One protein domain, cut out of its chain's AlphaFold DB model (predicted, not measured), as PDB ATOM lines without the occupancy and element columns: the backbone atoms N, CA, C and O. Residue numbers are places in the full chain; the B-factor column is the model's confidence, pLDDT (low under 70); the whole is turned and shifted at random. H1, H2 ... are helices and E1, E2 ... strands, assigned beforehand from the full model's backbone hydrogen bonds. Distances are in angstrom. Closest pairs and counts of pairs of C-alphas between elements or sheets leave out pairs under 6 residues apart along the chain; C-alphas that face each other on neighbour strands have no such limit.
ATOM      1  N   LYS A 693     149.393 145.267 331.402       58.47
ATOM      2  CA  LYS A 693     150.024 143.938 331.417       58.47
ATOM      3  C   LYS A 693     150.265 143.373 330.013       58.47
ATOM      4  O   LYS A 693     150.032 142.191 329.781       58.47
ATOM      5  N   ASN A 694     150.709 144.206 329.068       58.09
ATOM      6  CA  ASN A 694     151.129 143.805 327.710       58.09
ATOM      7  C   ASN A 694     150.082 143.016 326.894       58.09
ATOM      8  O   ASN A 694     150.437 142.249 325.997       58.09
ATOM      9  N   LEU A 695     148.783 143.185 327.186       64.00
ATOM     10  CA  LEU A 695     147.696 142.618 326.371       64.00
ATOM     11  C   LEU A 695     147.538 143.344 325.028       64.00
ATOM     12  O   LEU A 695     147.034 142.764 324.068       64.00
ATOM     13  N   SER A 696     147.959 144.605 324.972       64.38
ATOM     14  CA  SER A 696     148.029 145.427 323.769       64.38
ATOM     15  C   SER A 696     149.452 145.928 323.584       64.38
ATOM     16  O   SER A 696     150.094 146.347 324.548       64.38
ATOM     17  N   VAL A 697     149.916 145.904 322.341       72.75
ATOM     18  CA  VAL A 697     151.207 146.460 321.939       72.75
ATOM     19  C   VAL A 697     150.975 147.643 321.012       72.75
ATOM     20  O   VAL A 697     150.022 147.643 320.229       72.75
ATOM     21  N   GLN A 698     151.841 148.643 321.106       77.00
ATOM     22  CA  GLN A 698     151.950 149.680 320.092       77.00
ATOM     23  C   GLN A 698     152.906 149.207 319.012       77.00
ATOM     24  O   GLN A 698     153.997 148.712 319.296       77.00
ATOM     25  N   ILE A 699     152.468 149.363 317.771       81.94
ATOM     26  CA  ILE A 699     153.241 149.032 316.585       81.94
ATOM     27  C   ILE A 699     153.513 150.343 315.873       81.94
ATOM     28  O   ILE A 699     152.566 151.059 315.543       81.94
ATOM     29  N   ARG A 700     154.792 150.644 315.653       80.06
ATOM     30  CA  ARG A 700     155.221 151.787 314.848       80.06
ATOM     31  C   ARG A 700     156.020 151.295 313.657       80.06
ATOM     32  O   ARG A 700     156.918 150.465 313.815       80.06
ATOM     33  N   VAL A 701     155.676 151.829 312.492       79.31
ATOM     34  CA  VAL A 701     156.444 151.686 311.259       79.31
ATOM     35  C   VAL A 701     157.128 153.028 311.024       79.31
ATOM     36  O   VAL A 701     156.450 154.036 310.838       79.31
ATOM     37  N   SER A 702     158.454 153.057 311.097       67.44
ATOM     38  CA  SER A 702     159.254 154.271 310.916       67.44
ATOM     39  C   SER A 702     159.954 154.244 309.555       67.44
ATOM     40  O   SER A 702     160.436 153.183 309.167       67.44
ATOM     41  N   PRO A 703     160.043 155.368 308.820       59.69
ATOM     42  CA  PRO A 703     160.888 155.460 307.628       59.69
ATOM     43  C   PRO A 703     162.371 155.220 307.961       59.69
ATOM     44  O   PRO A 703     162.798 155.496 309.082       59.69
ATOM     45  N   ALA A 704     163.149 154.741 306.985       50.97
ATOM     46  CA  ALA A 704     164.585 154.465 307.131       50.97
ATOM     47  C   ALA A 704     165.408 155.720 307.475       50.97
ATOM     48  O   ALA A 704     166.317 155.671 308.302       50.97
ATOM     49  N   ASP A 705     165.055 156.854 306.855       49.12
ATOM     50  CA  ASP A 705     165.720 158.145 307.019       49.12
ATOM     51  C   ASP A 705     164.852 159.097 307.854       49.12
ATOM     52  O   ASP A 705     163.821 159.614 307.429       49.12
ATOM     53  N   SER A 706     165.294 159.352 309.082       41.59
ATOM     54  CA  SER A 706     164.579 160.098 310.127       41.59
ATOM     55  C   SER A 706     164.639 161.632 309.975       41.59
ATOM     56  O   SER A 706     164.363 162.356 310.927       41.59
ATOM     57  N   SER A 707     164.995 162.159 308.794       35.78
ATOM     58  CA  SER A 707     165.202 163.603 308.571       35.78
ATOM     59  C   SER A 707     164.099 164.330 307.789       35.78
ATOM     60  O   SER A 707     164.210 165.541 307.594       35.78
ATOM     61  N   ALA A 708     163.043 163.649 307.338       31.66
ATOM     62  CA  ALA A 708     161.929 164.293 306.640       31.66
ATOM     63  C   ALA A 708     160.722 164.478 307.578       31.66
ATOM     64  O   ALA A 708     160.054 163.520 307.948       31.66
ATOM     65  N   ASN A 709     160.409 165.730 307.924       32.50
ATOM     66  CA  ASN A 709     159.187 166.133 308.644       32.50
ATOM     67  C   ASN A 709     157.911 166.060 307.772       32.50
ATOM     68  O   ASN A 709     156.873 166.611 308.137       32.50
ATOM     69  N   GLU A 710     157.974 165.406 306.612       34.16
ATOM     70  CA  GLU A 710     156.830 165.167 305.740       34.16
ATOM     71  C   GLU A 710     156.523 163.672 305.737       34.16
ATOM     72  O   GLU A 710     157.384 162.845 305.446       34.16
ATOM     73  N   VAL A 711     155.277 163.324 306.074       35.38
ATOM     74  CA  VAL A 711     154.739 161.975 305.878       35.38
ATOM     75  C   VAL A 711     154.595 161.771 304.372       35.38
ATOM     76  O   VAL A 711     153.535 162.025 303.799       35.38
ATOM     77  N   ASP A 712     155.677 161.366 303.708       32.19
ATOM     78  CA  ASP A 712     155.575 160.845 302.355       32.19
ATOM     79  C   ASP A 712     154.755 159.546 302.419       32.19
ATOM     80  O   ASP A 712     155.025 158.626 303.191       32.19
ATOM     81  N   THR A 713     153.701 159.479 301.612       36.84
ATOM     82  CA  THR A 713     152.879 158.268 301.441       36.84
ATOM     83  C   THR A 713     153.624 157.142 300.715       36.84
ATOM     84  O   THR A 713     153.069 156.051 300.525       36.84
ATOM     85  N   ARG A 714     154.867 157.395 300.295       37.06
ATOM     86  CA  ARG A 714     155.813 156.421 299.758       37.06
ATOM     87  C   ARG A 714     156.762 155.995 300.876       37.06
ATOM     88  O   ARG A 714     157.611 156.755 301.315       37.06
ATOM     89  N   LEU A 715     156.573 154.772 301.361       39.22
ATOM     90  CA  LEU A 715     157.519 154.126 302.269       39.22
ATOM     91  C   LEU A 715     158.718 153.644 301.440       39.22
ATOM     92  O   LEU A 715     158.528 152.828 300.536       39.22
ATOM     93  N   ASP A 716     159.911 154.152 301.750       37.91
ATOM     94  CA  ASP A 716     161.183 153.727 301.152       37.91
ATOM     95  C   ASP A 716     161.718 152.411 301.764       37.91
ATOM     96  O   ASP A 716     161.245 151.937 302.805       37.91
ATOM     97  N   ASP A 717     162.716 151.833 301.088       41.28
ATOM     98  CA  ASP A 717     163.263 150.464 301.182       41.28
ATOM     99  C   ASP A 717     164.064 150.111 302.464       41.28
ATOM    100  O   ASP A 717     164.915 149.217 302.472       41.28
ATOM    101  N   GLY A 718     163.795 150.806 303.574       45.34
ATOM    102  CA  GLY A 718     164.509 150.616 304.844       45.34
ATOM    103  C   GLY A 718     163.688 150.916 306.100       45.34
ATOM    104  O   GLY A 718     164.252 151.267 307.132       45.34
ATOM    105  N   SER A 719     162.358 150.842 306.016       55.91
ATOM    106  CA  SER A 719     161.479 151.168 307.146       55.91
ATOM    107  C   SER A 719     161.621 150.192 308.328       55.91
ATOM    108  O   SER A 719     161.484 148.976 308.180       55.91
ATOM    109  N   ASP A 720     161.847 150.737 309.525       63.38
ATOM    110  CA  ASP A 720     162.038 149.979 310.762       63.38
ATOM    111  C   ASP A 720     160.707 149.725 311.484       63.38
ATOM    112  O   ASP A 720     159.861 150.608 311.648       63.38
ATOM    113  N   LEU A 721     160.527 148.488 311.957       72.31
ATOM    114  CA  LEU A 721     159.353 148.055 312.712       72.31
ATOM    115  C   LEU A 721     159.698 147.927 314.196       72.31
ATOM    116  O   LEU A 721     160.526 147.098 314.579       72.31
ATOM    117  N   SER A 722     159.001 148.685 315.041       74.25
ATOM    118  CA  SER A 722     159.123 148.569 316.496       74.25
ATOM    119  C   SER A 722     157.804 148.146 317.140       74.25
ATOM    120  O   SER A 722     156.717 148.602 316.774       74.25
ATOM    121  N   ILE A 723     157.915 147.241 318.113       72.69
ATOM    122  CA  ILE A 723     156.810 146.776 318.949       72.69
ATOM    123  C   ILE A 723     157.147 147.174 320.380       72.69
ATOM    124  O   ILE A 723     158.152 146.728 320.931       72.69
ATOM    125  N   THR A 724     156.317 148.020 320.975       68.69
ATOM    126  CA  THR A 724     156.496 148.488 322.352       68.69
ATOM    127  C   THR A 724     155.271 148.157 323.189       68.69
ATOM    128  O   THR A 724     154.128 148.186 322.724       68.69
ATOM    129  N   SER A 725     155.496 147.811 324.453       61.00
ATOM    130  CA  SER A 725     154.418 147.700 325.428       61.00
ATOM    131  C   SER A 725     153.876 149.086 325.756       61.00
ATOM    132  O   SER A 725     154.643 149.972 326.127       61.00
ATOM    133  N   ALA A 883     152.791 142.485 313.706       89.25
ATOM    134  CA  ALA A 883     153.327 141.677 314.799       89.25
ATOM    135  C   ALA A 883     153.675 140.249 314.346       89.25
ATOM    136  O   ALA A 883     154.724 139.722 314.710       89.25
ATOM    137  N   LEU A 884     152.834 139.626 313.515       91.81
ATOM    138  CA  LEU A 884     153.105 138.297 312.968       91.81
ATOM    139  C   LEU A 884     154.213 138.296 311.926       91.81
ATOM    140  O   LEU A 884     155.021 137.368 311.907       91.81
ATOM    141  N   ARG A 885     154.271 139.324 311.078       89.75
ATOM    142  CA  ARG A 885     155.373 139.493 310.135       89.75
ATOM    143  C   ARG A 885     156.701 139.621 310.882       89.75
ATOM    144  O   ARG A 885     157.623 138.867 310.586       89.75
ATOM    145  N   TYR A 886     156.757 140.483 311.899       87.00
ATOM    146  CA  TYR A 886     157.916 140.622 312.780       87.00
ATOM    147  C   TYR A 886     158.320 139.274 313.384       87.00
ATOM    148  O   TYR A 886     159.468 138.859 313.260       87.00
ATOM    149  N   LEU A 887     157.369 138.551 313.986       87.75
ATOM    150  CA  LEU A 887     157.618 137.230 314.567       87.75
ATOM    151  C   LEU A 887     158.189 136.242 313.542       87.75
ATOM    152  O   LEU A 887     159.162 135.551 313.840       87.75
ATOM    153  N   LYS A 888     157.628 136.196 312.327       88.94
ATOM    154  CA  LYS A 888     158.116 135.337 311.238       88.94
ATOM    155  C   LYS A 888     159.565 135.674 310.871       88.94
ATOM    156  O   LYS A 888     160.385 134.763 310.763       88.94
ATOM    157  N   GLU A 889     159.897 136.957 310.739       86.31
ATOM    158  CA  GLU A 889     161.255 137.423 310.428       86.31
ATOM    159  C   GLU A 889     162.255 137.106 311.558       86.31
ATOM    160  O   GLU A 889     163.371 136.657 311.288       86.31
ATOM    161  N   GLN A 890     161.868 137.275 312.829       84.56
ATOM    162  CA  GLN A 890     162.724 136.933 313.975       84.56
ATOM    163  C   GLN A 890     163.006 135.424 314.057       84.56
ATOM    164  O   GLN A 890     164.151 135.016 314.267       84.56
ATOM    165  N   LEU A 891     161.991 134.584 313.824       86.56
ATOM    166  CA  LEU A 891     162.156 133.127 313.786       86.56
ATOM    167  C   LEU A 891     163.085 132.687 312.646       86.56
ATOM    168  O   LEU A 891     163.929 131.815 312.847       86.56
ATOM    169  N   GLN A 892     162.986 133.317 311.469       86.69
ATOM    170  CA  GLN A 892     163.892 133.063 310.340       86.69
ATOM    171  C   GLN A 892     165.346 133.446 310.652       86.69
ATOM    172  O   GLN A 892     166.268 132.781 310.181       86.69
ATOM    173  N   LYS A 893     165.562 134.471 311.488       86.38
ATOM    174  CA  LYS A 893     166.884 134.864 312.009       86.38
ATOM    175  C   LYS A 893     167.399 133.943 313.128       86.38
ATOM    176  O   LYS A 893     168.499 134.155 313.630       86.38
ATOM    177  N   GLY A 894     166.634 132.923 313.524       83.25
ATOM    178  CA  GLY A 894     167.001 131.982 314.584       83.25
ATOM    179  C   GLY A 894     166.810 132.523 316.004       83.25
ATOM    180  O   GLY A 894     167.325 131.930 316.954       83.25
ATOM    181  N   VAL A 895     166.079 133.632 316.173       79.69
ATOM    182  CA  VAL A 895     165.763 134.185 317.495       79.69
ATOM    183  C   VAL A 895     164.765 133.265 318.192       79.69
ATOM    184  O   VAL A 895     163.670 133.013 317.694       79.69
ATOM    185  N   GLN A 896     165.146 132.751 319.361       71.75
ATOM    186  CA  GLN A 896     164.245 131.967 320.199       71.75
ATOM    187  C   GLN A 896     163.375 132.900 321.038       71.75
ATOM    188  O   GLN A 896     163.886 133.817 321.678       71.75
ATOM    189  N   LEU A 897     162.076 132.610 321.094       72.44
ATOM    190  CA  LEU A 897     161.098 133.300 321.939       72.44
ATOM    191  C   LEU A 897     161.209 132.862 323.409       72.44
ATOM    192  O   LEU A 897     160.225 132.446 324.021       72.44
ATOM    193  N   LYS A 898     162.422 132.901 323.970       59.09
ATOM    194  CA  LYS A 898     162.628 132.684 325.404       59.09
ATOM    195  C   LYS A 898     161.845 133.786 326.121       59.09
ATOM    196  O   LYS A 898     161.998 134.945 325.762       59.09
ATOM    197  N   ASP A 899     160.960 133.411 327.038       72.06
ATOM    198  CA  ASP A 899     160.078 134.303 327.815       72.06
ATOM    199  C   ASP A 899     158.747 134.718 327.152       72.06
ATOM    200  O   ASP A 899     157.985 135.498 327.731       72.06
ATOM    201  N   ALA A 900     158.393 134.178 325.979       83.56
ATOM    202  CA  ALA A 900     157.055 134.405 325.433       83.56
ATOM    203  C   ALA A 900     155.987 133.650 326.242       83.56
ATOM    204  O   ALA A 900     156.088 132.451 326.485       83.56
ATOM    205  N   GLN A 901     154.921 134.353 326.619       90.19
ATOM    206  CA  GLN A 901     153.834 133.803 327.427       90.19
ATOM    207  C   GLN A 901     152.539 133.721 326.621       90.19
ATOM    208  O   GLN A 901     152.094 134.710 326.037       90.19
ATOM    209  N   PHE A 902     151.888 132.560 326.632       92.06
ATOM    210  CA  PHE A 902     150.591 132.353 325.997       92.06
ATOM    211  C   PHE A 902     149.482 132.267 327.046       92.06
ATOM    212  O   PHE A 902     149.459 131.364 327.883       92.06
ATOM    213  N   VAL A 903     148.526 133.195 326.996       92.31
ATOM    214  CA  VAL A 903     147.390 133.211 327.924       92.31
ATOM    215  C   VAL A 903     146.180 132.566 327.280       92.31
ATOM    216  O   VAL A 903     145.660 133.040 326.269       92.31
ATOM    217  N   VAL A 904     145.680 131.507 327.911       92.12
ATOM    218  CA  VAL A 904     144.525 130.749 327.430       92.12
ATOM    219  C   VAL A 904     143.247 131.579 327.562       92.12
ATOM    220  O   VAL A 904     142.847 131.982 328.653       92.12
ATOM    221  N   MET A 905     142.556 131.804 326.447       89.31
ATOM    222  CA  MET A 905     141.349 132.632 326.361       89.31
ATOM    223  C   MET A 905     140.068 131.810 326.202       89.31
ATOM    224  O   MET A 905     138.981 132.375 326.317       89.31
ATOM    225  N   SER A 906     140.134 130.512 325.911       86.81
ATOM    226  CA  SER A 906     138.944 129.677 325.692       86.81
ATOM    227  C   SER A 906     139.076 128.280 326.285       86.81
ATOM    228  O   SER A 906     140.157 127.835 326.663       86.81
ATOM    229  N   LYS A 907     137.936 127.586 326.402       83.12
ATOM    230  CA  LYS A 907     137.928 126.148 326.693       83.12
ATOM    231  C   LYS A 907     138.393 125.353 325.465       83.12
ATOM    232  O   LYS A 907     138.167 125.815 324.348       83.12
ATOM    233  N   PRO A 908     138.942 124.141 325.656       83.62
ATOM    234  CA  PRO A 908     139.367 123.292 324.552       83.62
ATOM    235  C   PRO A 908     138.225 122.968 323.588       83.62
ATOM    236  O   PRO A 908     137.148 122.529 324.009       83.62
ATOM    237  N   VAL A 909     138.481 123.140 322.294       78.62
ATOM    238  CA  VAL A 909     137.598 122.754 321.192       78.62
ATOM    239  C   VAL A 909     138.440 121.968 320.192       78.62
ATOM    240  O   VAL A 909     139.456 122.462 319.724       78.62
ATOM    241  N   ASN A 910     138.034 120.734 319.880       80.69
ATOM    242  CA  ASN A 910     138.740 119.847 318.942       80.69
ATOM    243  C   ASN A 910     140.243 119.649 319.242       80.69
ATOM    244  O   ASN A 910     141.032 119.492 318.321       80.69
ATOM    245  N   GLY A 911     140.633 119.638 320.521       85.50
ATOM    246  CA  GLY A 911     142.034 119.455 320.925       85.50
ATOM    247  C   GLY A 911     142.878 120.733 320.928       85.50
ATOM    248  O   GLY A 911     144.057 120.656 321.248       85.50
ATOM    249  N   SER A 912     142.289 121.898 320.656       90.38
ATOM    250  CA  SER A 912     142.985 123.187 320.684       90.38
ATOM    251  C   SER A 912     142.334 124.175 321.646       90.38
ATOM    252  O   SER A 912     141.137 124.088 321.933       90.38
ATOM    253  N   VAL A 913     143.100 125.158 322.110       91.56
ATOM    254  CA  VAL A 913     142.601 126.342 322.825       91.56
ATOM    255  C   VAL A 913     143.004 127.604 322.079       91.56
ATOM    256  O   VAL A 913     144.089 127.688 321.519       91.56
ATOM    257  N   SER A 914     142.148 128.619 322.093       92.06
ATOM    258  CA  SER A 914     142.544 129.959 321.651       92.06
ATOM    259  C   SER A 914     143.148 130.755 322.801       92.06
ATOM    260  O   SER A 914     142.737 130.600 323.956       92.06
ATOM    261  N   GLY A 915     144.086 131.638 322.483       91.88
ATOM    262  CA  GLY A 915     144.777 132.471 323.458       91.88
ATOM    263  C   GLY A 915     145.413 133.708 322.843       91.88
ATOM    264  O   GLY A 915     145.204 133.998 321.664       91.88
ATOM    265  N   VAL A 916     146.151 134.450 323.661       90.81
ATOM    266  CA  VAL A 916     146.948 135.609 323.242       90.81
ATOM    267  C   VAL A 916     148.410 135.378 323.605       90.81
ATOM    268  O   VAL A 916     148.706 134.941 324.717       90.81
ATOM    269  N   LEU A 917     149.306 135.664 322.665       90.25
ATOM    270  CA  LEU A 917     150.745 135.700 322.880       90.25
ATOM    271  C   LEU A 917     151.115 137.075 323.460       90.25
ATOM    272  O   LEU A 917     151.065 138.092 322.759       90.25
ATOM    273  N   LEU A 918     151.421 137.118 324.756       85.00
ATOM    274  CA  LEU A 918     151.814 138.342 325.459       85.00
ATOM    275  C   LEU A 918     153.131 138.893 324.905       85.00
ATOM    276  O   LEU A 918     153.943 138.158 324.350       85.00
ATOM    277  N   GLY A 919     153.318 140.208 325.024       78.88
ATOM    278  CA  GLY A 919     154.479 140.913 324.463       78.88
ATOM    279  C   GLY A 919     154.361 141.210 322.965       78.88
ATOM    280  O   GLY A 919     154.982 142.152 322.493       78.88
ATOM    281  N   TYR A 920     153.499 140.480 322.248       83.56
ATOM    282  CA  TYR A 920     153.184 140.720 320.834       83.56
ATOM    283  C   TYR A 920     151.717 141.103 320.603       83.56
ATOM    284  O   TYR A 920     151.373 141.604 319.538       83.56
ATOM    285  N   GLY A 921     150.829 140.855 321.574       83.56
ATOM    286  CA  GLY A 921     149.405 141.199 321.477       83.56
ATOM    287  C   GLY A 921     148.644 140.424 320.392       83.56
ATOM    288  O   GLY A 921     147.567 140.849 319.973       83.56
ATOM    289  N   VAL A 922     149.188 139.295 319.923       88.06
ATOM    290  CA  VAL A 922     148.616 138.504 318.824       88.06
ATOM    291  C   VAL A 922     147.760 137.364 319.361       88.06
ATOM    292  O   VAL A 922     148.171 136.621 320.251       88.06
ATOM    293  N   PHE A 923     146.570 137.188 318.788       90.19
ATOM    294  CA  PHE A 923     145.709 136.046 319.088       90.19
ATOM    295  C   PHE A 923     146.124 134.820 318.273       90.19
ATOM    296  O   PHE A 923     146.376 134.925 317.076       90.19
ATOM    297  N   GLY A 924     146.133 133.652 318.910       92.69
ATOM    298  CA  GLY A 924     146.512 132.395 318.270       92.69
ATOM    299  C   GLY A 924     145.716 131.196 318.763       92.69
ATOM    300  O   GLY A 924     144.950 131.276 319.732       92.69
ATOM    301  N   GLU A 925     145.905 130.077 318.074       95.00
ATOM    302  CA  GLU A 925     145.375 128.766 318.431       95.00
ATOM    303  C   GLU A 925     146.528 127.854 318.862       95.00
ATOM    304  O   GLU A 925     147.465 127.635 318.101       95.00
ATOM    305  N   LEU A 926     146.454 127.327 320.083       94.81
ATOM    306  CA  LEU A 926     147.406 126.377 320.644       94.81
ATOM    307  C   LEU A 926     146.800 124.973 320.616       94.81
ATOM    308  O   LEU A 926     145.809 124.699 321.303       94.81
ATOM    309  N   LYS A 927     147.420 124.079 319.854       94.81
ATOM    310  CA  LYS A 927     147.119 122.650 319.837       94.81
ATOM    311  C   LYS A 927     147.662 121.995 321.108       94.81
ATOM    312  O   LYS A 927     148.840 122.140 321.430       94.81
ATOM    313  N   LEU A 928     146.795 121.290 321.828       92.00
ATOM    314  CA  LEU A 928     147.135 120.632 323.089       92.00
ATOM    315  C   LEU A 928     147.757 119.254 322.848       92.00
ATOM    316  O   LEU A 928     147.374 118.546 321.912       92.00
ATOM    317  N   LEU A 929     148.659 118.847 323.745       89.31
ATOM    318  CA  LEU A 929     149.207 117.493 323.757       89.31
ATOM    319  C   LEU A 929     148.127 116.484 324.191       89.31
ATOM    320  O   LEU A 929     147.412 116.697 325.178       89.31
ATOM    321  N   GLU A 930     148.003 115.366 323.472       84.81
ATOM    322  CA  GLU A 930     147.069 114.302 323.853       84.81
ATOM    323  C   GLU A 930     147.431 113.707 325.225       84.81
ATOM    324  O   GLU A 930     148.596 113.516 325.561       84.81
ATOM    325  N   GLY A 931     146.416 113.411 326.042       77.50
ATOM    326  CA  GLY A 931     146.601 112.833 327.379       77.50
ATOM    327  C   GLY A 931     146.947 113.833 328.491       77.50
ATOM    328  O   GLY A 931     146.895 113.460 329.663       77.50
ATOM    329  N   VAL A 932     147.221 115.103 328.169       79.88
ATOM    330  CA  VAL A 932     147.463 116.157 329.168       79.88
ATOM    331  C   VAL A 932     146.146 116.773 329.636       79.88
ATOM    332  O   VAL A 932     145.184 116.923 328.877       79.88
ATOM    333  N   LYS A 933     146.081 117.143 330.923       81.94
ATOM    334  CA  LYS A 933     144.929 117.864 331.467       81.94
ATOM    335  C   LYS A 933     144.796 119.213 330.745       81.94
ATOM    336  O   LYS A 933     145.742 119.998 330.789       81.94
ATOM    337  N   PRO A 934     143.635 119.530 330.148       83.75
ATOM    338  CA  PRO A 934     143.503 120.771 329.408       83.75
ATOM    339  C   PRO A 934     143.646 122.006 330.305       83.75
ATOM    340  O   PRO A 934     143.170 121.981 331.450       83.75
ATOM    341  N   PRO A 935     144.253 123.090 329.796       87.81
ATOM    342  CA  PRO A 935     144.476 124.290 330.580       87.81
ATOM    343  C   PRO A 935     143.168 125.038 330.863       87.81
ATOM    344  O   PRO A 935     142.168 124.917 330.145       87.81
ATOM    345  N   LEU A 936     143.171 125.823 331.939       86.44
ATOM    346  CA  LEU A 936     142.035 126.655 332.331       86.44
ATOM    347  C   LEU A 936     142.071 128.014 331.623       86.44
ATOM    348  O   LEU A 936     143.132 128.536 331.297       86.44
ATOM    349  N   ILE A 937     140.902 128.643 331.453       87.38
ATOM    350  CA  ILE A 937     140.830 130.033 330.977       87.38
ATOM    351  C   ILE A 937     141.613 130.939 331.937       87.38
ATOM    352  O   ILE A 937     141.414 130.892 333.155       87.38
ATOM    353  N   GLY A 938     142.473 131.780 331.371       87.94
ATOM    354  CA  GLY A 938     143.374 132.684 332.071       87.94
ATOM    355  C   GLY A 938     144.630 132.009 332.627       87.94
ATOM    356  O   GLY A 938     145.337 132.655 333.397       87.94
ATOM    357  N   GLN A 939     144.884 130.733 332.317       90.25
ATOM    358  CA  GLN A 939     146.167 130.087 332.601       90.25
ATOM    359  C   GLN A 939     147.231 130.621 331.638       90.25
ATOM    360  O   GLN A 939     146.955 130.790 330.449       90.25
ATOM    361  N   VAL A 940     148.424 130.883 332.168       91.50
ATOM    362  CA  VAL A 940     149.610 131.258 331.392       91.50
ATOM    363  C   VAL A 940     150.399 129.990 331.090       91.50
ATOM    364  O   VAL A 940     150.573 129.153 331.977       91.50
ATOM    365  N   LEU A 941     150.814 129.831 329.840       91.81
ATOM    366  CA  LEU A 941     151.653 128.741 329.356       91.81
ATOM    367  C   LEU A 941     152.946 129.337 328.800       91.81
ATOM    368  O   LEU A 941     152.897 130.381 328.153       91.81
ATOM    369  N   GLU A 942     154.068 128.670 329.055       90.50
ATOM    370  CA  GLU A 942     155.416 129.083 328.623       90.50
ATOM    371  C   GLU A 942     156.047 128.032 327.693       90.50
ATOM    372  O   GLU A 942     156.776 128.375 326.769       90.50
ATOM    373  N   ASP A 943     155.676 126.758 327.857       87.81
ATOM    374  CA  ASP A 943     156.183 125.644 327.051       87.81
ATOM    375  C   ASP A 943     155.323 125.407 325.799       87.81
ATOM    376  O   ASP A 943     154.391 124.593 325.777       87.81
ATOM    377  N   PHE A 944     155.622 126.145 324.736       91.31
ATOM    378  CA  PHE A 944     154.998 125.965 323.427       91.31
ATOM    379  C   PHE A 944     155.978 126.282 322.294       91.31
ATOM    380  O   PHE A 944     156.948 127.017 322.459       91.31
ATOM    381  N   ALA A 945     155.697 125.746 321.110       90.19
ATOM    382  CA  ALA A 945     156.391 126.073 319.874       90.19
ATOM    383  C   ALA A 945     155.415 126.706 318.876       90.19
ATOM    384  O   ALA A 945     154.241 126.340 318.826       90.19
ATOM    385  N   ILE A 946     155.897 127.646 318.063       91.06
ATOM    386  CA  ILE A 946     155.132 128.157 316.922       91.06
ATOM    387  C   ILE A 946     155.195 127.112 315.804       91.06
ATOM    388  O   ILE A 946     156.279 126.723 315.379       91.06
ATOM    389  N   GLU A 947     154.027 126.657 315.353       90.06
ATOM    390  CA  GLU A 947     153.878 125.679 314.270       90.06
ATOM    391  C   GLU A 947     153.780 126.383 312.911       90.06
ATOM    392  O   GLU A 947     154.407 125.951 311.948       90.06
ATOM    393  N   ASP A 948     153.001 127.468 312.832       90.31
ATOM    394  CA  ASP A 948     152.714 128.160 311.575       90.31
ATOM    395  C   ASP A 948     152.305 129.630 311.799       90.31
ATOM    396  O   ASP A 948     151.643 129.963 312.792       90.31
ATOM    397  N   ILE A 949     152.687 130.501 310.858       91.69
ATOM    398  CA  ILE A 949     152.362 131.935 310.840       91.69
ATOM    399  C   ILE A 949     151.857 132.333 309.450       91.69
ATOM    400  O   ILE A 949     152.608 132.327 308.472       91.69
ATOM    401  N   ASP A 950     150.616 132.813 309.399       91.69
ATOM    402  CA  ASP A 950     150.032 133.499 308.246       91.69
ATOM    403  C   ASP A 950     149.700 134.938 308.657       91.69
ATOM    404  O   ASP A 950     148.659 135.219 309.258       91.69
ATOM    405  N   TYR A 951     150.625 135.855 308.377       91.69
ATOM    406  CA  TYR A 951     150.527 137.241 308.829       91.69
ATOM    407  C   TYR A 951     149.469 138.048 308.060       91.69
ATOM    408  O   TYR A 951     148.936 139.010 308.604       91.69
ATOM    409  N   VAL A 952     149.098 137.649 306.841       90.88
ATOM    410  CA  VAL A 952     148.010 138.294 306.081       90.88
ATOM    411  C   VAL A 952     146.634 137.908 306.620       90.88
ATOM    412  O   VAL A 952     145.790 138.784 306.812       90.88
ATOM    413  N   ASP A 953     146.402 136.625 306.910       87.81
ATOM    414  CA  ASP A 953     145.141 136.189 307.526       87.81
ATOM    415  C   ASP A 953     145.077 136.443 309.040       87.81
ATOM    416  O   ASP A 953     144.006 136.328 309.646       87.81
ATOM    417  N   GLY A 954     146.201 136.814 309.657       90.44
ATOM    418  CA  GLY A 954     146.291 137.029 311.098       90.44
ATOM    419  C   GLY A 954     146.234 135.722 311.893       90.44
ATOM    420  O   GLY A 954     145.690 135.706 312.998       90.44
ATOM    421  N   VAL A 955     146.722 134.616 311.323       91.38
ATOM    422  CA  VAL A 955     146.675 133.287 311.943       91.38
ATOM    423  C   VAL A 955     148.027 132.951 312.563       91.38
ATOM    424  O   VAL A 955     149.052 132.915 311.884       91.38
ATOM    425  N   LEU A 956     147.991 132.646 313.858       94.38
ATOM    426  CA  LEU A 956     149.097 132.087 314.628       94.38
ATOM    427  C   LEU A 956     148.702 130.697 315.123       94.38
ATOM    428  O   LEU A 956     147.749 130.577 315.901       94.38
ATOM    429  N   ARG A 957     149.429 129.660 314.701       94.31
ATOM    430  CA  ARG A 957     149.261 128.296 315.220       94.31
ATOM    431  C   ARG A 957     150.448 127.934 316.091       94.31
ATOM    432  O   ARG A 957     151.600 128.115 315.699       94.31
ATOM    433  N   LEU A 958     150.151 127.424 317.274       94.12
ATOM    434  CA  LEU A 958     151.132 126.976 318.246       94.12
ATOM    435  C   LEU A 958     150.852 125.520 318.616       94.12
ATOM    436  O   LEU A 958     149.710 125.058 318.561       94.12
ATOM    437  N   MET A 959     151.880 124.819 319.071       93.31
ATOM    438  CA  MET A 959     151.783 123.473 319.620       93.31
ATOM    439  C   MET A 959     152.355 123.463 321.033       93.31
ATOM    440  O   MET A 959     153.428 124.012 321.277       93.31
ATOM    441  N   GLN A 960     151.626 122.855 321.965       90.25
ATOM    442  CA  GLN A 960     152.115 122.629 323.319       90.25
ATOM    443  C   GLN A 960     153.276 121.624 323.290       90.25
ATOM    444  O   GLN A 960     153.166 120.605 322.603       90.25
ATOM    445  N   LEU A 961     154.361 121.930 324.012       86.12
ATOM    446  CA  LEU A 961     155.551 121.074 324.097       86.12
ATOM    447  C   LEU A 961     155.436 119.996 325.179       86.12
ATOM    448  O   LEU A 961     154.724 120.226 326.188       86.12
TER     449      LEU A 961
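This is residues 693 to 725 and 883 to 961 of the 961 residues of a protein of Cyberlindnera fabianii (UniProt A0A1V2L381). A strongly twisted, curled sheet of five strands, E3, E4, E5, E7 and E6, makes the body, and a separate two-stranded hairpin, E1 and E2, makes an arm that lengthens the whole, with the long loop of residues 703 to 719 at its far end. The one named helix, H1, lies across the strands E7 and E6 over one face of the sheet and comes near the hairpin with its first residues, 883 to 886. The printed part has 112 residues, with one named helix and seven named strands in the order E1 E2 H1 E3 E4 E5 E6 E7; the large sheet runs E3 E4 E5 E7 E6 and is mixed, while E1 and E2 are antiparallel. The class is mostly strand, though under half of the residues are in named elements. The whole is loose, with a radius of gyration of the C-alphas of 16.7 A, and spans 57 by 27 by 25 A.

The large sheet has E3, residues 902 to 904, and E6, residues 944 to 950, as its edge strands; E4, residues 912 to 917, E5, residues 922 to 927, and E7, residues 955 to 960, are inner strands. From edge to edge the strands' lines turn by 90 degrees and the way across the sheet by 83 degrees. E5 and E7 are parallel neighbours, with 43 degrees between their directions; N 925 and O 956 are 2.9 A apart, within hydrogen-bond range. E4 and E5 form an antiparallel hairpin at 149 degrees, with N 917 and O 922 at 2.8 A. E3 and E4 are a hairpin too, at 131 degrees, with N 903 and O 916 at 2.9 A. E3, E4 and E5 make a meander, each strand the antiparallel neighbour of the one before. On the other side of E5, E7 forms a hairpin with E6, antiparallel at 161 degrees, with N 959 and O 945 at 2.8 A. Residues 902 to 903 of E3 also pair with residues 940 to 941, antiparallel. H1, residues 883 to 892, is on this sheet at a height over the sheet of 9.5 A. It lies over E7 and E6 and runs across the strands, at 63 degrees to E6 on the local plane; the closest C-alphas of H1 and E6 are those of Lys 888 and Ile 949, 6.7 A apart. In H1 every O i to N i+4 pair is within hydrogen-bond range. E1, residues 697 to 702, and E2, residues 720 to 725, form an antiparallel hairpin at 159 degrees, with N 698 and O 724 at 2.8 A. Both are apart from the five strands of the large sheet. The closest C-alphas of E2 and H1 are those of Ile 723 and Ala 883, 7.4 A apart.

E1, residues 697 to 702, begins at C-alpha 697 (151.207, 146.460, 321.939) and is 15.7 A long; E2, residues 720 to 725, is 16.7 A. H1, residues 883 to 892, begins at C-alpha 883 (153.327, 141.677, 314.799) and is 14.3 A long. E3, residues 902 to 904, is 6.4 A, E4, residues 912 to 917, 14.9 A, and E5, residues 922 to 927, 16.0 A. E6, residues 944 to 950, is 17.7 A; E7, residues 955 to 960, is 16.5 A and ends at C-alpha 960 (152.115, 122.629, 323.319).

The two C-alphas farthest apart are those of Asn 709 and Gly 931, 57.9 A. Residues 726 to 882 are not printed, and C-alphas 725 and 883 are 12.3 A apart across this cut. The links E1 to E2 and E5 to E6 are long, with 17 and 16 residues. The mean pLDDT of the printed part is 77.8; residues 693 to 696, 702 to 720, 724 to 725 and 898 are under 70.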